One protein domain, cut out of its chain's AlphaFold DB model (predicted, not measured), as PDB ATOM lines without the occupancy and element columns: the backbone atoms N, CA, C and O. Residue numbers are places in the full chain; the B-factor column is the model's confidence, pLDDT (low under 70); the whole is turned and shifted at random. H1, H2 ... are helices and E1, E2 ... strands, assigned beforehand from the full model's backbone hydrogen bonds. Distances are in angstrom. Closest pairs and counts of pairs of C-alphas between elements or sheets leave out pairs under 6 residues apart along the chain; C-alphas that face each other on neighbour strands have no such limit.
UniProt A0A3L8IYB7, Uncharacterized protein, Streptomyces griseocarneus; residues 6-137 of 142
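This is residues 6 to 137 of the 142 residues of an uncharacterized protein of Streptomyces griseocarneus (UniProt A0A3L8IYB7). A small three-stranded sheet sits in the middle, with helices H1 and H3 over one face and H7 over the other; H6 crosses H7, and short H5 lies far out, at the first end of H6. H2 and H4 only graze the sheet, and H8 lies near the last printed residue. The printed part has 132 residues with eight named helices and three named strands, ordered H1 E1 H2 H3 E2 E3 H4 H5 H6 H7 H8; the sheet runs E1, E3, E2, antiparallel, and the class is mostly helix. The whole is compact, with a radius of gyration of the C-alphas of 15.1 A, and only just flat, spanning 50 by 37 by 20 A.

Start at the inner strand E3, residues 70 to 74. Edge strand E1, residues 21 to 25, is its antiparallel neighbour at 158 degrees; N 22 and O 73, 2.9 A apart, are within hydrogen-bond range. Edge strand E2, residues 56 to 58, forms an antiparallel hairpin with E3 at 143 degrees, with N 58 and O 72 at 2.8 A. H1, residues 6 to 17, and H3, residues 40 to 52, are on the same face, at heights over the sheet of 9.7 A and 10.2 A. H7, residues 115 to 127, is on the opposite face at 8.1 A, completing three layers, helices on both faces of a sheet. H2, residues 26 to 32, touches residues 6 to 10 of H1, closest at the C-alphas of Thr 7 and Leu 32, 5.5 A. E1, H2 H3 and E2 make a split strand-helix-strand unit, two strands running the same way with E3 between them; its crossover is right-handed. H6, residues 90 to 104, touches H7 at a steep tilt of 48 degrees, opposite ways, closest at the C-alphas of Ala 95 and Met 121, 5.0 A. H5, residues 83 to 88, touches H6 only at the corner, closest at the C-alphas of Val 86 and Arg 93, 5.0 A. H4, residues 76 to 79, touches residues 122 to 126 of H7, closest at the C-alphas of Leu 78 and Ala 126, 5.5 A. H8, residues 132 to 135, touches no helix. Every O i to N i+4 pair is within hydrogen-bond range in H1, H2, H3, H5, H6 and H7; H4 and H8 are too short for one.

Find C-alpha 70 at (174.190, 226.157, 202.017); E3 runs 13.2 A from there, and E1 13.3 A. Find C-alpha 6 at (180.652, 212.443, 213.769), where H1 begins its 16.2 A. H3 measures 18.6 A, H7 18.5 A, and H6, the longest helix, 20.7 A, ending at C-alpha 104, (188.098, 230.869, 189.047).

The C-alphas farthest apart, Glu 36 and Arg 88, are 50.0 A apart. The printed part has no cut; E2 to E3 is the long link, with 11 residues. Mean pLDDT of the printed part is 82.5; look for values under 70 at residues 63 to 68, 106 to 113 and 129 to 137 of this model.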
ATOM      1  N   SER A   6     181.866 213.056 214.321       92.31
ATOM      2  CA  SER A   6     180.652 212.443 213.769       92.31
ATOM      3  C   SER A   6     179.919 213.316 212.744       92.31
ATOM      4  O   SER A   6     179.300 212.789 211.821       92.31
ATOM      5  N   THR A   7     179.980 214.644 212.872       94.25
ATOM      6  CA  THR A   7     179.383 215.570 211.898       94.25
ATOM      7  C   THR A   7     180.127 215.511 210.576       94.25
ATOM      8  O   THR A   7     179.502 215.447 209.517       94.25
ATOM      9  N   ILE A   8     181.460 215.503 210.629       95.06
ATOM     10  CA  ILE A   8     182.295 215.421 209.431       95.06
ATOM     11  C   ILE A   8     182.137 214.050 208.774       95.06
ATOM     12  O   ILE A   8     181.908 213.994 207.568       95.06
ATOM     13  N   ASP A   9     182.136 212.973 209.563       94.19
ATOM     14  CA  ASP A   9     181.910 211.608 209.072       94.19
ATOM     15  C   ASP A   9     180.544 211.485 208.369       94.19
ATOM     16  O   ASP A   9     180.430 210.903 207.290       94.19
ATOM     17  N   ALA A  10     179.492 212.087 208.935       95.94
ATOM     18  CA  ALA A  10     178.158 212.071 208.341       95.94
ATOM     19  C   ALA A  10     178.073 212.872 207.030       95.94
ATOM     20  O   ALA A  10     177.343 212.481 206.111       95.94
ATOM     21  N   ILE A  11     178.793 213.994 206.928       95.25
ATOM     22  CA  ILE A  11     178.882 214.784 205.693       95.25
ATOM     23  C   ILE A  11     179.665 214.012 204.630       95.25
ATOM     24  O   ILE A  11     179.206 213.919 203.494       95.25
ATOM     25  N   GLU A  12     180.793 213.409 204.994       94.25
ATOM     26  CA  GLU A  12     181.604 212.585 204.098       94.25
ATOM     27  C   GLU A  12     180.802 211.392 203.553       94.25
ATOM     28  O   GLU A  12     180.690 211.220 202.339       94.25
ATOM     29  N   ALA A  13     180.091 210.669 204.419       92.00
ATOM     30  CA  ALA A  13     179.218 209.572 204.004       92.00
ATOM     31  C   ALA A  13     178.084 210.023 203.057       92.00
ATOM     32  O   ALA A  13     177.606 209.247 202.224       92.00
ATOM     33  N   ARG A  14     177.610 211.273 203.168       94.62
ATOM     34  CA  ARG A  14     176.655 211.854 202.204       94.62
ATOM     35  C   ARG A  14     177.323 212.166 200.873       94.62
ATOM     36  O   ARG A  14     176.729 211.878 199.841       94.62
ATOM     37  N   VAL A  15     178.536 212.716 200.885       92.88
ATOM     38  CA  VAL A  15     179.321 212.966 199.669       92.88
ATOM     39  C   VAL A  15     179.508 211.667 198.892       92.88
ATOM     40  O   VAL A  15     179.206 211.634 197.701       92.88
ATOM     41  N   ASP A  16     179.917 210.589 199.559       89.38
ATOM     42  CA  ASP A  16     180.161 209.304 198.900       89.38
ATOM     43  C   ASP A  16     178.867 208.699 198.335       89.38
ATOM     44  O   ASP A  16     178.821 208.270 197.180       89.38
ATOM     45  N   ARG A  17     177.775 208.751 199.107       88.69
ATOM     46  CA  ARG A  17     176.441 208.306 198.668       88.69
ATOM     47  C   ARG A  17     175.923 209.088 197.460       88.69
ATOM     48  O   ARG A  17     175.302 208.503 196.576       88.69
ATOM     49  N   ASP A  18     176.184 210.392 197.415       89.88
ATOM     50  CA  ASP A  18     175.667 211.296 196.383       89.88
ATOM     51  C   ASP A  18     176.586 211.391 195.149       89.88
ATOM     52  O   ASP A  18     176.426 212.280 194.306       89.88
ATOM     53  N   GLY A  19     177.525 210.450 195.000       86.12
ATOM     54  CA  GLY A  19     178.413 210.370 193.838       86.12
ATOM     55  C   GLY A  19     179.541 211.397 193.879       86.12
ATOM     56  O   GLY A  19     179.892 211.972 192.851       86.12
ATOM     57  N   GLY A  20     180.079 211.651 195.071       89.62
ATOM     58  CA  GLY A  20     181.247 212.494 195.307       89.62
ATOM     59  C   GLY A  20     180.958 213.995 195.400       89.62
ATOM     60  O   GLY A  20     181.907 214.774 195.514       89.62
ATOM     61  N   ALA A  21     179.686 214.420 195.394       93.12
ATOM     62  CA  ALA A  21     179.300 215.804 195.679       93.12
ATOM     63  C   ALA A  21     177.890 215.933 196.282       93.12
ATOM     64  O   ALA A  21     176.915 215.430 195.722       93.12
ATOM     65  N   THR A  22     177.755 216.696 197.371       94.38
ATOM     66  CA  THR A  22     176.473 216.940 198.054       94.38
ATOM     67  C   THR A  22     176.285 218.409 198.436       94.38
ATOM     68  O   THR A  22     177.243 219.174 198.497       94.38
ATOM     69  N   LEU A  23     175.034 218.822 198.663       92.38
ATOM     70  CA  LEU A  23     174.702 220.165 199.150       92.38
ATOM     71  C   LEU A  23     174.509 220.097 200.667       92.38
ATOM     72  O   LEU A  23     173.626 219.383 201.140       92.38
ATOM     73  N   VAL A  24     175.303 220.856 201.414       90.81
ATOM     74  CA  VAL A  24     175.241 220.946 202.874       90.81
ATOM     75  C   VAL A  24     174.589 222.264 203.256       90.81
ATOM     76  O   VAL A  24     175.124 223.331 202.978       90.81
ATOM     77  N   GLY A  25     173.414 222.181 203.876       87.06
ATOM     78  CA  GLY A  25     172.692 223.337 204.404       87.06
ATOM     79  C   GLY A  25     172.941 223.570 205.894       87.06
ATOM     80  O   GLY A  25     173.333 222.657 206.619       87.06
ATOM     81  N   ASN A  26     172.627 224.777 206.363       86.88
ATOM     82  CA  ASN A  26     172.672 225.166 207.772       86.88
ATOM     83  C   ASN A  26     171.845 224.206 208.643       86.88
ATOM     84  O   ASN A  26     172.359 223.695 209.632       86.88
ATOM     85  N   SER A  27     170.610 223.888 208.235       87.94
ATOM     86  CA  SER A  27     169.752 222.949 208.970       87.94
ATOM     87  C   SER A  27     170.406 221.581 209.157       87.94
ATOM     88  O   SER A  27     170.394 221.057 210.260       87.94
ATOM     89  N   LEU A  28     171.056 221.040 208.121       91.62
ATOM     90  CA  LEU A  28     171.761 219.765 208.226       91.62
ATOM     91  C   LEU A  28     172.879 219.828 209.272       91.62
ATOM     92  O   LEU A  28     172.978 218.942 210.111       91.62
ATOM     93  N   VAL A  29     173.719 220.864 209.228       91.38
ATOM     94  CA  VAL A  29     174.828 221.009 210.183       91.38
ATOM     95  C   VAL A  29     174.299 221.231 211.597       91.38
ATOM     96  O   VAL A  29     174.810 220.632 212.535       91.38
ATOM     97  N   ARG A  30     173.255 222.049 211.748       92.06
ATOM     98  CA  ARG A  30     172.564 222.274 213.018       92.06
ATOM     99  C   ARG A  30     172.088 220.957 213.629       92.06
ATOM    100  O   ARG A  30     172.338 220.720 214.806       92.06
ATOM    101  N   ASP A  31     171.418 220.133 212.829       92.19
ATOM    102  CA  ASP A  31     170.823 218.882 213.290       92.19
ATOM    103  C   ASP A  31     171.914 217.846 213.631       92.19
ATOM    104  O   ASP A  31     171.818 217.177 214.654       92.19
ATOM    105  N   LEU A  32     172.992 217.759 212.834       93.44
ATOM    106  CA  LEU A  32     174.145 216.880 213.111       93.44
ATOM    107  C   LEU A  32     174.930 217.285 214.368       93.44
ATOM    108  O   LEU A  32     175.454 216.432 215.081       93.44
ATOM    109  N   GLU A  33     175.020 218.585 214.636       90.06
ATOM    110  CA  GLU A  33     175.707 219.138 215.806       90.06
ATOM    111  C   GLU A  33     174.803 219.220 217.050       90.06
ATOM    112  O   GLU A  33     175.270 219.654 218.107       90.06
ATOM    113  N   GLU A  34     173.532 218.809 216.932       91.25
ATOM    114  CA  GLU A  34     172.496 218.870 217.975       91.25
ATOM    115  C   GLU A  34     172.353 220.274 218.586       91.25
ATOM    116  O   GLU A  34     172.252 220.457 219.800       91.25
ATOM    117  N   MET A  35     172.385 221.299 217.734       86.75
ATOM    118  CA  MET A  35     172.286 222.691 218.164       86.75
ATOM    119  C   MET A  35     170.870 223.221 217.954       86.75
ATOM    120  O   MET A  35     170.272 223.025 216.907       86.75
ATOM    121  N   GLU A  36     170.350 224.003 218.896       86.50
ATOM    122  CA  GLU A  36     169.073 224.704 218.696       86.50
ATOM    123  C   GLU A  36     169.186 225.772 217.588       86.50
ATOM    124  O   GLU A  36     168.293 225.955 216.756       86.50
ATOM    125  N   ARG A  37     170.342 226.445 217.524       85.25
ATOM    126  CA  ARG A  37     170.676 227.440 216.501       85.25
ATOM    127  C   ARG A  37     172.143 227.339 216.097       85.25
ATOM    128  O   ARG A  37     173.031 227.383 216.945       85.25
ATOM    129  N   LEU A  38     172.401 227.307 214.790       84.25
ATOM    130  CA  LEU A  38     173.756 227.333 214.246       84.25
ATOM    131  C   LEU A  38     174.192 228.773 213.956       84.25
ATOM    132  O   LEU A  38     173.509 229.520 213.253       84.25
ATOM    133  N   ARG A  39     175.347 229.166 214.497       84.12
ATOM    134  CA  ARG A  39     175.977 230.461 214.203       84.12
ATOM    135  C   ARG A  39     176.940 230.315 213.023       84.12
ATOM    136  O   ARG A  39     177.597 229.284 212.898       84.12
ATOM    137  N   LEU A  40     177.093 231.366 212.218       81.19
ATOM    138  CA  LEU A  40     177.997 231.369 211.059       81.19
ATOM    139  C   LEU A  40     179.452 230.965 211.398       81.19
ATOM    140  O   LEU A  40     180.000 230.140 210.672       81.19
ATOM    141  N   PRO A  41     180.065 231.393 212.528       86.19
ATOM    142  CA  PRO A  41     181.390 230.903 212.922       86.19
ATOM    143  C   PRO A  41     181.469 229.380 213.095       86.19
ATOM    144  O   PRO A  41     182.506 228.780 212.827       86.19
ATOM    145  N   ARG A  42     180.371 228.733 213.512       87.69
ATOM    146  CA  ARG A  42     180.317 227.271 213.617       87.69
ATOM    147  C   ARG A  42     180.258 226.627 212.238       87.69
ATOM    148  O   ARG A  42     180.972 225.662 212.009       87.69
ATOM    149  N   LEU A  43     179.471 227.186 211.320       87.06
ATOM    150  CA  LEU A  43     179.407 226.725 209.931       87.06
ATOM    151  C   LEU A  43     180.776 226.840 209.232       87.06
ATOM    152  O   LEU A  43     181.194 225.905 208.556       87.06
ATOM    153  N   HIS A  44     181.514 227.928 209.480       87.00
ATOM    154  CA  HIS A  44     182.905 228.076 209.040       87.00
ATOM    155  C   HIS A  44     183.838 227.024 209.640       87.00
ATOM    156  O   HIS A  44     184.664 226.470 208.919       87.00
ATOM    157  N   ALA A  45     183.714 226.728 210.936       89.88
ATOM    158  CA  ALA A  45     184.515 225.680 211.563       89.88
ATOM    159  C   ALA A  45     184.259 224.319 210.895       89.88
ATOM    160  O   ALA A  45     185.208 223.625 210.547       89.88
ATOM    161  N   VAL A  46     182.991 223.973 210.625       91.69
ATOM    162  CA  VAL A  46     182.637 222.748 209.884       91.69
ATOM    163  C   VAL A  46     183.261 222.739 208.488       91.69
ATOM    164  O   VAL A  46     183.863 221.743 208.100       91.69
ATOM    165  N   GLN A  47     183.178 223.847 207.747       90.62
ATOM    166  CA  GLN A  47     183.799 223.980 206.425       90.62
ATOM    167  C   GLN A  47     185.318 223.743 206.472       90.62
ATOM    168  O   GLN A  47     185.851 223.007 205.642       90.62
ATOM    169  N   GLN A  48     186.013 224.321 207.453       90.88
ATOM    170  CA  GLN A  48     187.457 224.139 207.614       90.88
ATOM    171  C   GLN A  48     187.829 222.686 207.921       90.88
ATOM    172  O   GLN A  48     188.790 222.178 207.345       90.88
ATOM    173  N   GLU A  49     187.069 222.001 208.776       93.69
ATOM    174  CA  GLU A  49     187.326 220.587 209.069       93.69
ATOM    175  C   GLU A  49     187.047 219.676 207.872       93.69
ATOM    176  O   GLU A  49     187.817 218.754 207.617       93.69
ATOM    177  N   ILE A  50     186.008 219.961 207.080       93.31
ATOM    178  CA  ILE A  50     185.767 219.266 205.804       93.31
ATOM    179  C   ILE A  50     186.996 219.401 204.898       93.31
ATOM    180  O   ILE A  50     187.478 218.412 204.349       93.31
ATOM    181  N   MET A  51     187.535 220.615 204.765       90.62
ATOM    182  CA  MET A  51     188.700 220.877 203.915       90.62
ATOM    183  C   MET A  51     189.982 220.194 204.401       90.62
ATOM    184  O   MET A  51     190.865 219.923 203.591       90.62
ATOM    185  N   ARG A  52     190.092 219.894 205.700       91.25
ATOM    186  CA  ARG A  52     191.203 219.112 206.264       91.25
ATOM    187  C   ARG A  52     191.126 217.622 205.931       91.25
ATOM    188  O   ARG A  52     192.124 216.932 206.094       91.25
ATOM    189  N   ARG A  53     189.981 217.131 205.447       87.31
ATOM    190  CA  ARG A  53     189.755 215.730 205.054       87.31
ATOM    191  C   ARG A  53     189.773 215.501 203.544       87.31
ATOM    192  O   ARG A  53     188.998 214.706 203.017       87.31
ATOM    193  N   ASP A  54     190.610 216.245 202.827       89.50
ATOM    194  CA  ASP A  54     190.759 216.144 201.366       89.50
ATOM    195  C   ASP A  54     189.457 216.347 200.562       89.50
ATOM    196  O   ASP A  54     189.349 215.964 199.392       89.50
ATOM    197  N   LEU A  55     188.456 216.986 201.168       93.06
ATOM    198  CA  LEU A  55     187.260 217.481 200.496       93.06
ATOM    199  C   LEU A  55     187.425 218.971 200.180       93.06
ATOM    200  O   LEU A  55     188.257 219.679 200.745       93.06
ATOM    201  N   ARG A  56     186.616 219.472 199.253       93.44
ATOM    202  CA  ARG A  56     186.536 220.900 198.929       93.44
ATOM    203  C   ARG A  56     185.108 221.390 199.069       93.44
ATOM    204  O   ARG A  56     184.165 220.598 199.005       93.44
ATOM    205  N   THR A  57     184.956 222.699 199.245       91.50
ATOM    206  CA  THR A  57     183.642 223.334 199.308       91.50
ATOM    207  C   THR A  57     183.464 224.389 198.235       91.50
ATOM    208  O   THR A  57     184.429 224.995 197.779       91.50
ATOM    209  N   PHE A  58     182.216 224.615 197.844       88.19
ATOM    210  CA  PHE A  58     181.831 225.714 196.977       88.19
ATOM    211  C   PHE A  58     180.623 226.465 197.570       88.19
ATOM    212  O   PHE A  58     179.578 225.835 197.757       88.19
ATOM    213  N   PRO A  59     180.738 227.773 197.855       83.94
ATOM    214  CA  PRO A  59     181.963 228.570 197.741       83.94
ATOM    215  C   PRO A  59     183.055 228.098 198.726       83.94
ATOM    216  O   PRO A  59     182.777 227.405 199.708       83.94
ATOM    217  N   GLU A  60     184.318 228.442 198.461       81.31
ATOM    218  CA  GLU A  60     185.426 228.133 199.389       81.31
ATOM    219  C   GLU A  60     185.377 228.989 200.659       81.31
ATOM    220  O   GLU A  60     185.848 228.573 201.714       81.31
ATOM    221  N   LYS A  61     184.784 230.181 200.570       78.56
ATOM    222  CA  LYS A  61     184.573 231.094 201.693       78.56
ATOM    223  C   LYS A  61     183.108 231.498 201.723       78.56
ATOM    224  O   LYS A  61     182.577 231.929 200.708       78.56
ATOM    225  N   LEU A  62     182.478 231.368 202.884       75.31
ATOM    226  CA  LEU A  62     181.161 231.952 203.138       75.31
ATOM    227  C   LEU A  62     181.359 233.427 203.517       75.31
ATOM    228  O   LEU A  62     182.177 233.716 204.392       75.31
ATOM    229  N   LEU A  63     180.674 234.366 202.868       69.19
ATOM    230  CA  LEU A  63     180.707 235.766 203.298       69.19
ATOM    231  C   LEU A  63     179.571 236.049 204.285       69.19
ATOM    232  O   LEU A  63     178.506 235.449 204.226       69.19
ATOM    233  N   TYR A  64     179.786 237.007 205.188       61.06
ATOM    234  CA  TYR A  64     178.767 237.445 206.152       61.06
ATOM    235  C   TYR A  64     177.546 238.102 205.488       61.06
ATOM    236  O   TYR A  64     176.464 238.090 206.070       61.06
ATOM    237  N   SER A  65     177.729 238.699 204.304       55.12
ATOM    238  CA  SER A  65     176.677 239.335 203.496       55.12
ATOM    239  C   SER A  65     175.871 238.346 202.668       55.12
ATOM    240  O   SER A  65     174.802 238.684 202.166       55.12
ATOM    241  N   ASP A  66     176.408 237.145 202.491       52.91
ATOM    242  CA  ASP A  66     175.763 236.112 201.722       52.91
ATOM    243  C   ASP A  66     174.725 235.483 202.649       52.91
ATOM    244  O   ASP A  66     175.065 234.766 203.590       52.91
ATOM    245  N   GLU A  67     173.438 235.696 202.385       54.50
ATOM    246  CA  GLU A  67     172.337 234.891 202.942       54.50
ATOM    247  C   GLU A  67     172.415 233.416 202.469       54.50
ATOM    248  O   GLU A  67     171.416 232.740 202.231       54.50
ATOM    249  N   VAL A  68     173.623 232.895 202.261       58.94
ATOM    250  CA  VAL A  68     173.913 231.578 201.730       58.94
ATOM    251  C   VAL A  68     173.835 230.596 202.888       58.94
ATOM    252  O   VAL A  68     174.762 230.381 203.668       58.94
ATOM    253  N   PHE A  69     172.663 229.978 202.998       70.88
ATOM    254  CA  PHE A  69     172.371 228.940 203.983       70.88
ATOM    255  C   PHE A  69     172.911 227.562 203.583       70.88
ATOM    256  O   PHE A  69     172.598 226.583 204.263       70.88
ATOM    257  N   SER A  70     173.672 227.441 202.490       80.81
ATOM    258  CA  SER A  70     174.190 226.157 202.017       80.81
ATOM    259  C   SER A  70     175.447 226.274 201.166       80.81
ATOM    260  O   SER A  70     175.580 227.216 200.405       80.81
ATOM    261  N   PHE A  71     176.312 225.268 201.209       88.00
ATOM    262  CA  PHE A  71     177.469 225.139 200.324       88.00
ATOM    263  C   PHE A  71     177.549 223.720 199.762       88.00
ATOM    264  O   PHE A  71     177.037 222.764 200.346       88.00
ATOM    265  N   VAL A  72     178.180 223.561 198.605       91.88
ATOM    266  CA  VAL A  72     178.475 222.240 198.044       91.88
ATOM    267  C   VAL A  72     179.734 221.702 198.700       91.88
ATOM    268  O   VAL A  72     180.706 222.434 198.830       91.88
ATOM    269  N   VAL A  73     179.738 220.425 199.063       94.56
ATOM    270  CA  VAL A  73     180.941 219.669 199.431       94.56
ATOM    271  C   VAL A  73     181.210 218.656 198.334       94.56
ATOM    272  O   VAL A  73     180.279 217.969 197.907       94.56
ATOM    273  N   TYR A  74     182.448 218.563 197.858       93.44
ATOM    274  CA  TYR A  74     182.809 217.667 196.762       93.44
ATOM    275  C   TYR A  74     184.227 217.099 196.888       93.44
ATOM    276  O   TYR A  74     185.100 217.685 197.531       93.44
ATOM    277  N   ARG A  75     184.464 215.950 196.243       92.19
ATOM    278  CA  ARG A  75     185.792 215.333 196.110       92.19
ATOM    279  C   ARG A  75     186.554 216.027 194.965       92.19
ATOM    280  O   ARG A  75     186.097 215.964 193.823       92.19
ATOM    281  N   PRO A  76     187.728 216.641 195.204       90.44
ATOM    282  CA  PRO A  76     188.465 217.374 194.167       90.44
ATOM    283  C   PRO A  76     188.935 216.481 193.009       90.44
ATOM    284  O   PRO A  76     189.063 216.956 191.886       90.44
ATOM    285  N   LYS A  77     189.114 215.173 193.251       87.81
ATOM    286  CA  LYS A  77     189.455 214.175 192.220       87.81
ATOM    287  C   LYS A  77     188.435 214.122 191.073       87.81
ATOM    288  O   LYS A  77     188.806 213.756 189.968       87.81
ATOM    289  N   LEU A  78     187.186 214.543 191.303       85.81
ATOM    290  CA  LEU A  78     186.158 214.635 190.259       85.81
ATOM    291  C   LEU A  78     186.440 215.711 189.202       85.81
ATOM    292  O   LEU A  78     185.753 215.753 188.187       85.81
ATOM    293  N   LEU A  79     187.392 216.612 189.451       85.88
ATOM    294  CA  LEU A  79     187.758 217.676 188.517       85.88
ATOM    295  C   LEU A  79     188.903 217.276 187.578       85.88
ATOM    296  O   LEU A  79     189.241 218.032 186.669       85.88
ATOM    297  N   VAL A  80     189.508 216.105 187.786       85.25
ATOM    298  CA  VAL A  80     190.622 215.606 186.974       85.25
ATOM    299  C   VAL A  80     190.054 214.789 185.817       85.25
ATOM    300  O   VAL A  80     189.819 213.599 185.978       85.25
ATOM    301  N   ILE A  81     189.826 215.431 184.667       79.94
ATOM    302  CA  ILE A  81     189.217 214.802 183.483       79.94
ATOM    303  C   ILE A  81     190.247 214.588 182.373       79.94
ATOM    304  O   ILE A  81     191.021 215.493 182.057       79.94
ATOM    305  N   ASP A  82     190.205 213.418 181.732       82.94
ATOM    306  CA  ASP A  82     191.011 213.123 180.548       82.94
ATOM    307  C   ASP A  82     190.675 214.062 179.372       82.94
ATOM    308  O   ASP A  82     189.510 214.295 179.023       82.94
ATOM    309  N   ALA A  83     191.715 214.601 178.732       80.88
ATOM    310  CA  ALA A  83     191.569 215.583 177.663       80.88
ATOM    311  C   ALA A  83     190.848 215.008 176.433       80.88
ATOM    312  O   ALA A  83     190.104 215.726 175.758       80.88
ATOM    313  N   HIS A  84     191.019 213.717 176.149       83.94
ATOM    314  CA  HIS A  84     190.347 213.051 175.043       83.94
ATOM    315  C   HIS A  84     188.853 212.829 175.345       83.94
ATOM    316  O   HIS A  84     188.020 213.045 174.460       83.94
ATOM    317  N   THR A  85     188.471 212.546 176.593       82.81
ATOM    318  CA  THR A  85     187.058 212.566 177.029       82.81
ATOM    319  C   THR A  85     186.433 213.953 176.853       82.81
ATOM    320  O   THR A  85     185.368 214.090 176.246       82.81
ATOM    321  N   VAL A  86     187.122 215.021 177.277       84.00
ATOM    322  CA  VAL A  86     186.666 216.412 177.068       84.00
ATOM    323  C   VAL A  86     186.539 216.754 175.574       84.00
ATOM    324  O   VAL A  86     185.626 217.488 175.161       84.00
ATOM    325  N   ALA A  87     187.434 216.224 174.738       84.12
ATOM    326  CA  ALA A  87     187.404 216.414 173.292       84.12
ATOM    327  C   ALA A  87     186.201 215.714 172.631       84.12
ATOM    328  O   ALA A  87     185.594 216.284 171.722       84.12
ATOM    329  N   ARG A  88     185.814 214.527 173.111       87.19
ATOM    330  CA  ARG A  88     184.745 213.707 172.517       87.19
ATOM    331  C   ARG A  88     183.351 213.990 173.061       87.19
ATOM    332  O   ARG A  88     182.382 213.776 172.339       87.19
ATOM    333  N   GLU A  89     183.235 214.495 174.287       88.56
ATOM    334  CA  GLU A  89     181.946 214.699 174.950       88.56
ATOM    335  C   GLU A  89     181.652 216.186 175.218       88.56
ATOM    336  O   GLU A  89     182.048 216.743 176.250       88.56
ATOM    337  N   PRO A  90     180.871 216.859 174.346       89.06
ATOM    338  CA  PRO A  90     180.521 218.270 174.528       89.06
ATOM    339  C   PRO A  90     179.819 218.551 175.864       89.06
ATOM    340  O   PRO A  90     179.935 219.641 176.422       89.06
ATOM    341  N   GLY A  91     179.075 217.568 176.384       90.00
ATOM    342  CA  GLY A  91     178.380 217.664 177.662       90.00
ATOM    343  C   GLY A  91     179.320 217.744 178.866       90.00
ATOM    344  O   GLY A  91     179.003 218.487 179.797       90.00
ATOM    345  N   ILE A  92     180.437 217.012 178.833       89.88
ATOM    346  CA  ILE A  92     181.484 217.016 179.864       89.88
ATOM    347  C   ILE A  92     182.313 218.285 179.759       89.88
ATOM    348  O   ILE A  92     182.509 218.965 180.762       89.88
ATOM    349  N   ARG A  93     182.673 218.697 178.537       90.88
ATOM    350  CA  ARG A  93     183.352 219.977 178.306       90.88
ATOM    351  C   ARG A  93     182.575 221.155 178.888       90.88
ATOM    352  O   ARG A  93     183.136 221.936 179.642       90.88
ATOM    353  N   LYS A  94     181.271 221.251 178.600       92.12
ATOM    354  CA  LYS A  94     180.407 222.313 179.150       92.12
ATOM    355  C   LYS A  94     180.354 222.294 180.680       92.12
ATOM    356  O   LYS A  94     180.321 223.359 181.291       92.12
ATOM    357  N   ALA A  95     180.315 221.106 181.286       91.56
ATOM    358  CA  ALA A  95     180.318 220.972 182.739       91.56
ATOM    359  C   ALA A  95     181.658 221.422 183.335       91.56
ATOM    360  O   ALA A  95     181.656 222.215 184.272       91.56
ATOM    361  N   LEU A  96     182.778 220.996 182.744       90.94
ATOM    362  CA  LEU A  96     184.120 221.367 183.181       90.94
ATOM    363  C   LEU A  96     184.335 222.876 183.068       90.94
ATOM    364  O   LEU A  96     184.718 223.500 184.049       90.94
ATOM    365  N   THR A  97     184.006 223.479 181.922       90.75
ATOM    366  CA  THR A  97     184.084 224.935 181.737       90.75
ATOM    367  C   THR A  97     183.262 225.670 182.790       90.75
ATOM    368  O   THR A  97     183.772 226.587 183.417       90.75
ATOM    369  N   TYR A  98     182.020 225.244 183.047       90.31
ATOM    370  CA  TYR A  98     181.185 225.881 184.068       90.31
ATOM    371  C   TYR A  98     181.800 225.792 185.471       90.31
ATOM    372  O   TYR A  98     181.779 226.771 186.210       90.31
ATOM    373  N   VAL A  99     182.315 224.619 185.851       90.38
ATOM    374  CA  VAL A  99     182.920 224.400 187.172       90.38
ATOM    375  C   VAL A  99     184.201 225.217 187.321       90.38
ATOM    376  O   VAL A  99     184.364 225.888 188.333       90.38
ATOM    377  N   MET A 100     185.067 225.227 186.307       89.00
ATOM    378  CA  MET A 100     186.302 226.015 186.319       89.00
ATOM    379  C   MET A 100     186.022 227.520 186.348       89.00
ATOM    380  O   MET A 100     186.645 228.227 187.132       89.00
ATOM    381  N   ASP A 101     185.044 228.004 185.578       87.62
ATOM    382  CA  ASP A 101     184.606 229.403 185.629       87.62
ATOM    383  C   ASP A 101     184.056 229.780 187.009       87.62
ATOM    384  O   ASP A 101     184.300 230.885 187.491       87.62
ATOM    385  N   ALA A 102     183.300 228.880 187.646       86.25
ATOM    386  CA  ALA A 102     182.749 229.107 188.977       86.25
ATOM    387  C   ALA A 102     183.846 229.139 190.052       86.25
ATOM    388  O   ALA A 102     183.777 229.969 190.950       86.25
ATOM    389  N   LEU A 103     184.853 228.266 189.954       86.06
ATOM    390  CA  LEU A 103     185.986 228.221 190.886       86.06
ATOM    391  C   LEU A 103     186.990 229.359 190.660       86.06
ATOM    392  O   LEU A 103     187.617 229.814 191.610       86.06
ATOM    393  N   GLY A 104     187.157 229.810 189.415       80.75
ATOM    394  CA  GLY A 104     188.098 230.869 189.047       80.75
ATOM    395  C   GLY A 104     187.607 232.283 189.362       80.75
ATOM    396  O   GLY A 104     188.404 233.220 189.366       80.75
ATOM    397  N   LYS A 105     186.310 232.459 189.626       72.50
ATOM    398  CA  LYS A 105     185.747 233.733 190.078       72.50
ATOM    399  C   LYS A 105     185.775 233.751 191.604       72.50
ATOM    400  O   LYS A 105     185.061 232.984 192.242       72.50
ATOM    401  N   ASP A 106     186.626 234.603 192.179       58.91
ATOM    402  CA  ASP A 106     186.658 234.806 193.628       58.91
ATOM    403  C   ASP A 106     185.312 235.364 194.138       58.91
ATOM    404  O   ASP A 106     184.464 235.784 193.349       58.91
ATOM    405  N   ALA A 107     185.115 235.368 195.460       53.91
ATOM    406  CA  ALA A 107     183.890 235.799 196.144       53.91
ATOM    407  C   ALA A 107     183.385 237.229 195.800       53.91
ATOM    408  O   ALA A 107     182.283 237.595 196.194       53.91
ATOM    409  N   SER A 108     184.161 238.034 195.068       51.53
ATOM    410  CA  SER A 108     183.828 239.365 194.541       51.53
ATOM    411  C   SER A 108     183.356 239.374 193.074       51.53
ATOM    412  O   SER A 108     182.894 240.401 192.572       51.53
ATOM    413  N   GLY A 109     183.446 238.248 192.362       46.50
ATOM    414  CA  GLY A 109     183.018 238.121 190.974       46.50
ATOM    415  C   GLY A 109     181.509 237.919 190.853       46.50
ATOM    416  O   GLY A 109     180.937 237.079 191.535       46.50
ATOM    417  N   GLN A 110     180.877 238.644 189.923       45.94
ATOM    418  CA  GLN A 110     179.445 238.663 189.553       45.94
ATOM    419  C   GLN A 110     178.854 237.318 189.065       45.94
ATOM    420  O   GLN A 110     177.997 237.267 188.181       45.94
ATOM    421  N   PHE A 111     179.325 236.191 189.583       49.78
ATOM    422  CA  PHE A 111     178.728 234.894 189.361       49.78
ATOM    423  C   PHE A 111     177.891 234.561 190.589       49.78
ATOM    424  O   PHE A 111     178.403 234.059 191.584       49.78
ATOM    425  N   HIS A 112     176.581 234.814 190.511       58.69
ATOM    426  CA  HIS A 112     175.612 234.185 191.408       58.69
ATOM    427  C   HIS A 112     175.583 232.689 191.094       58.69
ATOM    428  O   HIS A 112     174.737 232.176 190.355       58.69
ATOM    429  N   ALA A 113     176.619 232.000 191.550       59.94
ATOM    430  CA  ALA A 113     176.836 230.607 191.289       59.94
ATOM    431  C   ALA A 113     175.761 229.813 192.023       59.94
ATOM    432  O   ALA A 113     175.757 229.711 193.241       59.94
ATOM    433  N   ASN A 114     174.826 229.257 191.265       78.81
ATOM    434  CA  ASN A 114     173.780 228.428 191.833       78.81
ATOM    435  C   ASN A 114     174.405 227.116 192.338       78.81
ATOM    436  O   ASN A 114     174.844 226.295 191.530       78.81
ATOM    437  N   GLU A 115     174.418 226.888 193.652       84.00
ATOM    438  CA  GLU A 115     175.048 225.725 194.293       84.00
ATOM    439  C   GLU A 115     174.451 224.413 193.777       84.00
ATOM    440  O   GLU A 115     175.151 223.414 193.603       84.00
ATOM    441  N   ARG A 116     173.153 224.408 193.446       86.81
ATOM    442  CA  ARG A 116     172.498 223.236 192.845       86.81
ATOM    443  C   ARG A 116     173.032 222.970 191.442       86.81
ATOM    444  O   ARG A 116     173.241 221.806 191.090       86.81
ATOM    445  N   ARG A 117     173.263 224.022 190.649       89.12
ATOM    446  CA  ARG A 117     173.872 223.909 189.317       89.12
ATOM    447  C   ARG A 117     175.329 223.479 189.423       89.12
ATOM    448  O   ARG A 117     175.708 222.564 188.699       89.12
ATOM    449  N   PHE A 118     176.103 224.052 190.344       90.25
ATOM    450  CA  PHE A 118     177.481 223.637 190.609       90.25
ATOM    451  C   PHE A 118     177.546 222.150 190.971       90.25
ATOM    452  O   PHE A 118     178.192 221.378 190.267       90.25
ATOM    453  N   ARG A 119     176.768 221.710 191.971       91.62
ATOM    454  CA  ARG A 119     176.653 220.294 192.353       91.62
ATOM    455  C   ARG A 119     176.282 219.410 191.162       91.62
ATOM    456  O   ARG A 119     176.871 218.351 190.983       91.62
ATOM    457  N   SER A 120     175.303 219.823 190.356       92.00
ATOM    458  CA  SER A 120     174.875 219.069 189.171       92.00
ATOM    459  C   SER A 120     176.002 218.923 188.144       92.00
ATOM    460  O   SER A 120     176.236 217.825 187.646       92.00
ATOM    461  N   MET A 121     176.749 219.999 187.871       92.81
ATOM    462  CA  MET A 121     177.878 219.961 186.937       92.81
ATOM    463  C   MET A 121     179.029 219.107 187.475       92.81
ATOM    464  O   MET A 121     179.543 218.282 186.728       92.81
ATOM    465  N   VAL A 122     179.363 219.206 188.765       90.56
ATOM    466  CA  VAL A 122     180.367 218.333 189.402       90.56
ATOM    467  C   VAL A 122     179.947 216.862 189.336       90.56
ATOM    468  O   VAL A 122     180.743 216.005 188.967       90.56
ATOM    469  N   ARG A 123     178.678 216.542 189.613       88.38
ATOM    470  CA  ARG A 123     178.174 215.164 189.479       88.38
ATOM    471  C   ARG A 123     178.179 214.672 188.035       88.38
ATOM    472  O   ARG A 123     178.401 213.491 187.791       88.38
ATOM    473  N   LYS A 124     177.956 215.561 187.067       89.12
ATOM    474  CA  LYS A 124     178.086 215.224 185.648       89.12
ATOM    475  C   LYS A 124     179.535 214.896 185.282       89.12
ATOM    476  O   LYS A 124     179.757 213.954 184.530       89.12
ATOM    477  N   LEU A 125     180.507 215.608 185.846       88.06
ATOM    478  CA  LEU A 125     181.922 215.252 185.713       88.06
ATOM    479  C   LEU A 125     182.232 213.884 186.332       88.06
ATOM    480  O   LEU A 125     182.947 213.101 185.721       88.06
ATOM    481  N   ALA A 126     181.617 213.543 187.468       82.69
ATOM    482  CA  ALA A 126     181.762 212.212 188.061       82.69
ATOM    483  C   ALA A 126     181.315 211.089 187.109       82.69
ATOM    484  O   ALA A 126     181.996 210.076 187.004       82.69
ATOM    485  N   SER A 127     180.239 211.295 186.338       77.25
ATOM    486  CA  SER A 127     179.788 210.294 185.357       77.25
ATOM    487  C   SER A 127     180.774 210.043 184.209       77.25
ATOM    488  O   SER A 127     180.704 208.989 183.586       77.25
ATOM    489  N   ALA A 128     181.715 210.964 183.964       75.94
ATOM    490  CA  ALA A 128     182.826 210.751 183.033       75.94
ATOM    491  C   ALA A 128     183.946 209.868 183.617       75.94
ATOM    492  O   ALA A 128     184.875 209.527 182.892       75.94
ATOM    493  N   HIS A 129     183.841 209.493 184.899       66.50
ATOM    494  CA  HIS A 129     184.785 208.648 185.628       66.50
ATOM    495  C   HIS A 129     184.097 207.493 186.378       66.50
ATOM    496  O   HIS A 129     184.022 207.499 187.616       66.50
ATOM    497  N   PRO A 130     183.618 206.454 185.669       61.31
ATOM    498  CA  PRO A 130     183.098 205.240 186.299       61.31
ATOM    499  C   PRO A 130     184.085 204.614 187.294       61.31
ATOM    500  O   PRO A 130     183.670 204.068 188.310       61.31
ATOM    501  N   GLU A 131     185.388 204.713 187.033       60.44
ATOM    502  CA  GLU A 131     186.465 204.188 187.875       60.44
ATOM    503  C   GLU A 131     186.680 204.979 189.174       60.44
ATOM    504  O   GLU A 131     186.977 204.389 190.215       60.44
ATOM    505  N   VAL A 132     186.458 206.298 189.156       56.16
ATOM    506  CA  VAL A 132     186.562 207.144 190.355       56.16
ATOM    507  C   VAL A 132     185.402 206.852 191.314       56.16
ATOM    508  O   VAL A 132     185.593 206.893 192.529       56.16
ATOM    509  N   HIS A 133     184.236 206.436 190.800       52.47
ATOM    510  CA  HIS A 133     183.082 206.046 191.619       52.47
ATOM    511  C   HIS A 133     183.355 204.876 192.588       52.47
ATOM    512  O   HIS A 133     182.724 204.820 193.645       52.47
ATOM    513  N   TRP A 134     184.287 203.963 192.282       46.09
ATOM    514  CA  TRP A 134     184.578 202.794 193.131       46.09
ATOM    515  C   TRP A 134     185.662 203.047 194.184       46.09
ATOM    516  O   TRP A 134     185.650 202.407 195.237       46.09
ATOM    517  N   GLN A 135     186.563 204.006 193.950       50.91
ATOM    518  CA  GLN A 135     187.642 204.322 194.894       50.91
ATOM    519  C   GLN A 135     187.142 205.015 196.168       50.91
ATOM    520  O   GLN A 135     187.795 204.927 197.206       50.91
ATOM    521  N   PHE A 136     185.957 205.636 196.140       53.12
ATOM    522  CA  PHE A 136     185.362 206.269 197.324       53.12
ATOM    523  C   PHE A 136     184.942 205.272 198.417       53.12
ATOM    524  O   PHE A 136     184.716 205.677 199.549       53.12
ATOM    525  N   LYS A 137     184.882 203.964 198.118       45.06
ATOM    526  CA  LYS A 137     184.624 202.911 199.116       45.06
ATOM    527  C   LYS A 137     185.886 202.366 199.803       45.06
ATOM    528  O   LYS A 137     185.748 201.558 200.715       45.06
TER     529      LYS A 137